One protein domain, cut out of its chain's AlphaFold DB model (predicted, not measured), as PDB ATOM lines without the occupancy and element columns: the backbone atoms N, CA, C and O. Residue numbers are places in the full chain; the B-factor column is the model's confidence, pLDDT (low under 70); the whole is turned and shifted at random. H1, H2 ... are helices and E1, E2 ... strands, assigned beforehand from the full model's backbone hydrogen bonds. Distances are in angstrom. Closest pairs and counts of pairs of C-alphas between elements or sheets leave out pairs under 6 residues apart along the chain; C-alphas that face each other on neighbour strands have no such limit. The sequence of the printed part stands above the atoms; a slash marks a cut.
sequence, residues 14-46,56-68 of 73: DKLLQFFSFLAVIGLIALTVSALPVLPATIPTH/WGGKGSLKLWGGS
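AT A GLANCE: This is residues 14 to 46 and 56 to 68 of the 73 residues of the protein "DUF1648 domain-containing protein" of Caproicibacter fermentans (UniProt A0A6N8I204). Picture a small head with one long helical arm: the head holds a two-stranded antiparallel sheet, E1 and E2, with the one-turn helix H2 following E2, and the arm is the long helix H1, whose residues 14 to 28 stick out free. The printed part has 46 residues with two named helices and two named strands, in the order H1, E1, E2, H2 along the chain, and its class is mixed, helices and strands. The whole is only just loose, close to extended, with a radius of gyration of the C-alphas of 13.9 A. It is elongated, spanning 41 by 21 by 17 A, and the arm makes the length.

IN THESE COORDINATES: Start at the sheet. Find C-alpha 42 at (73.376, 107.627, 165.791); from there strand E1, residues 42 to 46, runs 12.1 A to C-alpha 46. Strand E2 is residues 56 to 58, 7.3 A from first to last C-alpha. Helix H2 is residues 59 to 62 and ends at C-alpha 62 at (66.192, 100.994, 170.475). Now go back to C-alpha 14 at (37.382, 90.787, 178.188), where helix H1, residues 14 to 35, begins; it runs 31.6 A to C-alpha 35 at (61.943, 101.241, 161.292).

HOW THE PARTS SIT: Look first at E1 and E2, antiparallel neighbours with 133 degrees between their directions. The C-alphas of Thr 42 and Gly 58 face each other at 4.5 A. Across the pair, N 43 and O 57 are within hydrogen-bond range at 2.8 A, and N 57 and O 43 at 2.9 A. From E2 a tight link leads to H2. The closest C-alphas of E1 and H2 are those of Thr 42 and Lys 59, 5.6 A apart. H1 reaches E1 by a short link, residues 36 to 41. H1 and H2 are apart, but only just, with their closest C-alphas 8.1 A apart; H1 and E2 are apart too. In H1 every O i to N i+4 pair is within hydrogen-bond range, while H2 is too short for such a pair and has its one O i to N i+3 pair within range.

THE WHOLE: The two C-alphas farthest apart are those of Asp 14 and Ala 41, at 41.9 A. Without residues 14 to 28, which stand free, the body has 31 residues and spans 24 by 20 by 13 A. Between E1 and E2 you meet the cut: residues 47 to 55 are not printed, and C-alphas 46 and 56 are 6.7 A apart across it. Of the links that are printed whole, none is long. Read the B-factor column last: the mean pLDDT of the printed part is 87.7, and residues 64 to 68 are under 70 in this model.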
ATOM      1  N   ASP A  14      36.053  90.973 177.590       93.44
ATOM      2  CA  ASP A  14      37.382  90.787 178.188       93.44
ATOM      3  C   ASP A  14      38.327  90.065 177.222       93.44
ATOM      4  O   ASP A  14      39.467  90.480 177.024       93.44
ATOM      5  N   LYS A  15      37.834  89.008 176.563       93.88
ATOM      6  CA  LYS A  15      38.615  88.240 175.585       93.88
ATOM      7  C   LYS A  15      38.962  89.064 174.349       93.88
ATOM      8  O   LYS A  15      40.095  88.992 173.880       93.88
ATOM      9  N   LEU A  16      38.009  89.840 173.831       97.56
ATOM     10  CA  LEU A  16      38.243  90.722 172.687       97.56
ATOM     11  C   LEU A  16      39.265  91.803 173.037       97.56
ATOM     12  O   LEU A  16      40.237  91.978 172.308       97.56
ATOM     13  N   LEU A  17      39.086  92.485 174.170       96.81
ATOM     14  CA  LEU A  17      39.996  93.536 174.605       96.81
ATOM     15  C   LEU A  17      41.403  92.984 174.834       96.81
ATOM     16  O   LEU A  17      42.373  93.598 174.398       96.81
ATOM     17  N   GLN A  18      41.524  91.804 175.443       95.50
ATOM     18  CA  GLN A  18      42.811  91.143 175.631       95.50
ATOM     19  C   GLN A  18      43.470  90.776 174.296       95.50
ATOM     20  O   GLN A  18      44.660  91.034 174.118       95.50
ATOM     21  N   PHE A  19      42.707  90.230 173.347       97.25
ATOM     22  CA  PHE A  19      43.207  89.891 172.017       97.25
ATOM     23  C   PHE A  19      43.705  91.127 171.257       97.25
ATOM     24  O   PHE A  19      44.836  91.133 170.774       97.25
ATOM     25  N   PHE A  20      42.908  92.195 171.201       98.31
ATOM     26  CA  PHE A  20      43.304  93.429 170.521       98.31
ATOM     27  C   PHE A  20      44.457  94.143 171.226       98.31
ATOM     28  O   PHE A  20      45.338  94.661 170.550       98.31
ATOM     29  N   SER A  21      44.501  94.127 172.561       97.75
ATOM     30  CA  SER A  21      45.632  94.684 173.318       97.75
ATOM     31  C   SER A  21      46.924  93.939 172.995       97.75
ATOM     32  O   SER A  21      47.951  94.556 172.725       97.75
ATOM     33  N   PHE A  22      46.870  92.607 172.963       97.94
ATOM     34  CA  PHE A  22      48.011  91.783 172.585       97.94
ATOM     35  C   PHE A  22      48.454  92.054 171.141       97.94
ATOM     36  O   PHE A  22      49.641  92.252 170.883       97.94
ATOM     37  N   LEU A  23      47.501  92.140 170.210       98.44
ATOM     38  CA  LEU A  23      47.780  92.462 168.814       98.44
ATOM     39  C   LEU A  23      48.384  93.865 168.653       98.44
ATOM     40  O   LEU A  23      49.313  94.036 167.867       98.44
ATOM     41  N   ALA A  24      47.913  94.851 169.419       98.12
ATOM     42  CA  ALA A  24      48.459  96.205 169.421       98.12
ATOM     43  C   ALA A  24      49.914  96.229 169.907       98.12
ATOM     44  O   ALA A  24      50.754  96.863 169.273       98.12
ATOM     45  N   VAL A  25      50.240  95.490 170.974       97.00
ATOM     46  CA  VAL A  25      51.626  95.355 171.454       97.00
ATOM     47  C   VAL A  25      52.516  94.728 170.381       97.00
ATOM     48  O   VAL A  25      53.586  95.261 170.091       97.00
ATOM     49  N   ILE A  26      52.067  93.645 169.737       97.38
ATOM     50  CA  ILE A  26      52.803  93.035 168.617       97.38
ATOM     51  C   ILE A  26      52.991  94.042 167.478       97.38
ATOM     52  O   ILE A  26      54.087  94.144 166.932       97.38
ATOM     53  N   GLY A  27      51.952  94.807 167.136       96.81
ATOM     54  CA  GLY A  27      52.006  95.834 166.100       96.81
ATOM     55  C   GLY A  27      53.032  96.927 166.399       96.81
ATOM     56  O   GLY A  27      53.823  97.274 165.526       96.81
ATOM     57  N   LEU A  28      53.083  97.421 167.640       94.44
ATOM     58  CA  LEU A  28      54.073  98.413 168.076       94.44
ATOM     59  C   LEU A  28      55.502  97.864 168.012       94.44
ATOM     60  O   LEU A  28      56.416  98.559 167.561       94.44
ATOM     61  N   ILE A  29      55.700  96.605 168.407       92.31
ATOM     62  CA  ILE A  29      56.998  95.935 168.292       92.31
ATOM     63  C   ILE A  29      57.398  95.802 166.817       92.31
ATOM     64  O   ILE A  29      58.514  96.169 166.450       92.31
ATOM     65  N   ALA A  30      56.492  95.327 165.961       93.88
ATOM     66  CA  ALA A  30      56.740  95.156 164.532       93.88
ATOM     67  C   ALA A  30      57.061  96.489 163.839       93.88
ATOM     68  O   ALA A  30      57.991  96.544 163.037       93.88
ATOM     69  N   LEU A  31      56.342  97.561 164.186       92.56
ATOM     70  CA  LEU A  31      56.601  98.916 163.698       92.56
ATOM     71  C   LEU A  31      57.993  99.413 164.108       92.56
ATOM     72  O   LEU A  31      58.725  99.966 163.293       92.56
ATOM     73  N   THR A  32      58.378  99.191 165.364       89.50
ATOM     74  CA  THR A  32      59.705  99.586 165.856       89.50
ATOM     75  C   THR A  32      60.798  98.832 165.101       89.50
ATOM     76  O   THR A  32      61.739  99.437 164.592       89.50
ATOM     77  N   VAL A  33      60.653  97.510 164.962       89.50
ATOM     78  CA  VAL A  33      61.633  96.657 164.277       89.50
ATOM     79  C   VAL A  33      61.737  96.985 162.786       89.50
ATOM     80  O   VAL A  33      62.847  96.986 162.256       89.50
ATOM     81  N   SER A  34      60.631  97.304 162.110       91.62
ATOM     82  CA  SER A  34      60.646  97.663 160.686       91.62
ATOM     83  C   SER A  34      61.295  99.025 160.414       91.62
ATOM     84  O   SER A  34      61.854  99.222 159.337       91.62
ATOM     85  N   ALA A  35      61.291  99.936 161.391       89.31
ATOM     86  CA  ALA A  35      61.943 101.241 161.292       89.31
ATOM     87  C   ALA A  35      63.456 101.208 161.605       89.31
ATOM     88  O   ALA A  35      64.207 102.050 161.105       89.31
ATOM     89  N   LEU A  36      63.939 100.226 162.383       87.00
ATOM     90  CA  LEU A  36      65.354 100.103 162.787       87.00
ATOM     91  C   LEU A  36      66.383 100.150 161.634       87.00
ATOM     92  O   LEU A  36      67.441 100.774 161.805       87.00
ATOM     93  N   PRO A  37      66.154  99.514 160.468       87.88
ATOM     94  CA  PRO A  37      67.116  99.543 159.369       87.88
ATOM     95  C   PRO A  37      67.318 100.945 158.788       87.88
ATOM     96  O   PRO A  37      68.444 101.287 158.436       87.88
ATOM     97  N   VAL A  38      66.253 101.752 158.743       91.38
ATOM     98  CA  VAL A  38      66.233 103.087 158.121       91.38
ATOM     99  C   VAL A  38      66.870 104.146 159.023       91.38
ATOM    100  O   VAL A  38      67.366 105.158 158.533       91.38
ATOM    101  N   LEU A  39      66.902 103.913 160.339       89.50
ATOM    102  CA  LEU A  39      67.517 104.845 161.279       89.50
ATOM    103  C   LEU A  39      69.027 105.011 161.006       89.50
ATOM    104  O   LEU A  39      69.723 104.016 160.738       89.50
ATOM    105  N   PRO A  40      69.554 106.244 161.125       90.12
ATOM    106  CA  PRO A  40      70.990 106.498 161.071       90.12
ATOM    107  C   PRO A  40      71.715 105.766 162.207       90.12
ATOM    108  O   PRO A  40      71.103 105.331 163.182       90.12
ATOM    109  N   ALA A  41      73.037 105.610 162.087       88.56
ATOM    110  CA  ALA A  41      73.836 104.907 163.095       88.56
ATOM    111  C   ALA A  41      73.690 105.521 164.500       88.56
ATOM    112  O   ALA A  41      73.661 104.780 165.484       88.56
ATOM    113  N   THR A  42      73.520 106.844 164.562       90.19
ATOM    114  CA  THR A  42      73.376 107.627 165.791       90.19
ATOM    115  C   THR A  42      72.050 108.379 165.777       90.19
ATOM    116  O   THR A  42      71.712 109.012 164.778       90.19
ATOM    117  N   ILE A  43      71.311 108.321 166.880       90.56
ATOM    118  CA  ILE A  43      70.000 108.953 167.055       90.56
ATOM    119  C   ILE A  43      69.982 109.798 168.337       90.56
ATOM    120  O   ILE A  43      70.746 109.503 169.262       90.56
ATOM    121  N   PRO A  44      69.119 110.823 168.423       90.88
ATOM    122  CA  PRO A  44      68.802 111.485 169.683       90.88
ATOM    123  C   PRO A  44      68.291 110.489 170.722       90.88
ATOM    124  O   PRO A  44      67.366 109.726 170.443       90.88
ATOM    125  N   THR A  45      68.867 110.513 171.918       89.50
ATOM    126  CA  THR A  45      68.438 109.682 173.056       89.50
ATOM    127  C   THR A  45      67.962 110.515 174.240       89.50
ATOM    128  O   THR A  45      67.211 110.009 175.070       89.50
ATOM    129  N   HIS A  46      68.344 111.791 174.298       89.81
ATOM    130  CA  HIS A  46      67.889 112.745 175.302       89.81
ATOM    131  C   HIS A  46      67.541 114.077 174.631       89.81
ATOM    132  O   HIS A  46      68.208 114.505 173.683       89.81
ATOM    133  N   TRP A  56      72.934 111.940 172.511       91.44
ATOM    134  CA  TRP A  56      72.960 111.103 171.312       91.44
ATOM    135  C   TRP A  56      73.510 109.716 171.638       91.44
ATOM    136  O   TRP A  56      74.404 109.577 172.470       91.44
ATOM    137  N   GLY A  57      73.018 108.690 170.948       87.31
ATOM    138  CA  GLY A  57      73.466 107.312 171.137       87.31
ATOM    139  C   GLY A  57      73.269 106.451 169.896       87.31
ATOM    140  O   GLY A  57      72.644 106.864 168.918       87.31
ATOM    141  N   GLY A  58      73.824 105.240 169.913       88.00
ATOM    142  CA  GLY A  58      73.678 104.300 168.805       88.00
ATOM    143  C   GLY A  58      72.228 103.838 168.647       88.00
ATOM    144  O   GLY A  58      71.538 103.596 169.639       88.00
ATOM    145  N   LYS A  59      71.765 103.607 167.411       83.44
ATOM    146  CA  LYS A  59      70.420 103.041 167.157       83.44
ATOM    147  C   LYS A  59      70.190 101.648 167.767       83.44
ATOM    148  O   LYS A  59      69.067 101.152 167.779       83.44
ATOM    149  N   GLY A  60      71.259 101.009 168.254       81.75
ATOM    150  CA  GLY A  60      71.216  99.765 169.023       81.75
ATOM    151  C   GLY A  60      70.447  99.888 170.340       81.75
ATOM    152  O   GLY A  60      69.773  98.929 170.717       81.75
ATOM    153  N   SER A  61      70.442 101.076 170.951       77.50
ATOM    154  CA  SER A  61      69.658 101.402 172.151       77.50
ATOM    155  C   SER A  61      68.151 101.143 172.000       77.50
ATOM    156  O   SER A  61      67.490 100.799 172.974       77.50
ATOM    157  N   LEU A  62      67.610 101.227 170.778       79.25
ATOM    158  CA  LEU A  62      66.192 100.994 170.475       79.25
ATOM    159  C   LEU A  62      65.843  99.504 170.274       79.25
ATOM    160  O   LEU A  62      64.684  99.146 170.063       79.25
ATOM    161  N   LYS A  63      66.825  98.595 170.316       74.56
ATOM    162  CA  LYS A  63      66.548  97.153 170.236       74.56
ATOM    163  C   LYS A  63      65.753  96.713 171.469       74.56
ATOM    164  O   LYS A  63      65.958  97.225 172.560       74.56
ATOM    165  N   LEU A  64      64.923  95.678 171.324       68.31
ATOM    166  CA  LEU A  64      64.133  95.103 172.432       68.31
ATOM    167  C   LEU A  64      64.979  94.658 173.645       68.31
ATOM    168  O   LEU A  64      64.461  94.577 174.751       68.31
ATOM    169  N   TRP A  65      66.272  94.390 173.435       65.56
ATOM    170  CA  TRP A  65      67.260  94.056 174.474       65.56
ATOM    171  C   TRP A  65      68.212  95.220 174.818       65.56
ATOM    172  O   TRP A  65      69.109  95.059 175.637       65.56
ATOM    173  N   GLY A  66      68.038  96.389 174.196       56.19
ATOM    174  CA  GLY A  66      68.944  97.543 174.242       56.19
ATOM    175  C   GLY A  66      69.002  98.283 175.580       56.19
ATOM    176  O   GLY A  66      69.799  99.206 175.726       56.19
ATOM    177  N   GLY A  67      68.226  97.858 176.586       52.16
ATOM    178  CA  GLY A  67      68.264  98.428 177.937       52.16
ATOM    179  C   GLY A  67      69.630  98.320 178.630       52.16
ATOM    180  O   GLY A  67      69.879  99.052 179.582       52.16
ATOM    181  N   SER A  68      70.539  97.463 178.150       56.19
ATOM    182  CA  SER A  68      71.904  97.374 178.681       56.19
ATOM    183  C   SER A  68      72.766  98.597 178.363       56.19
ATOM    184  O   SER A  68      73.648  98.914 179.150       56.19
TER     185      SER A  68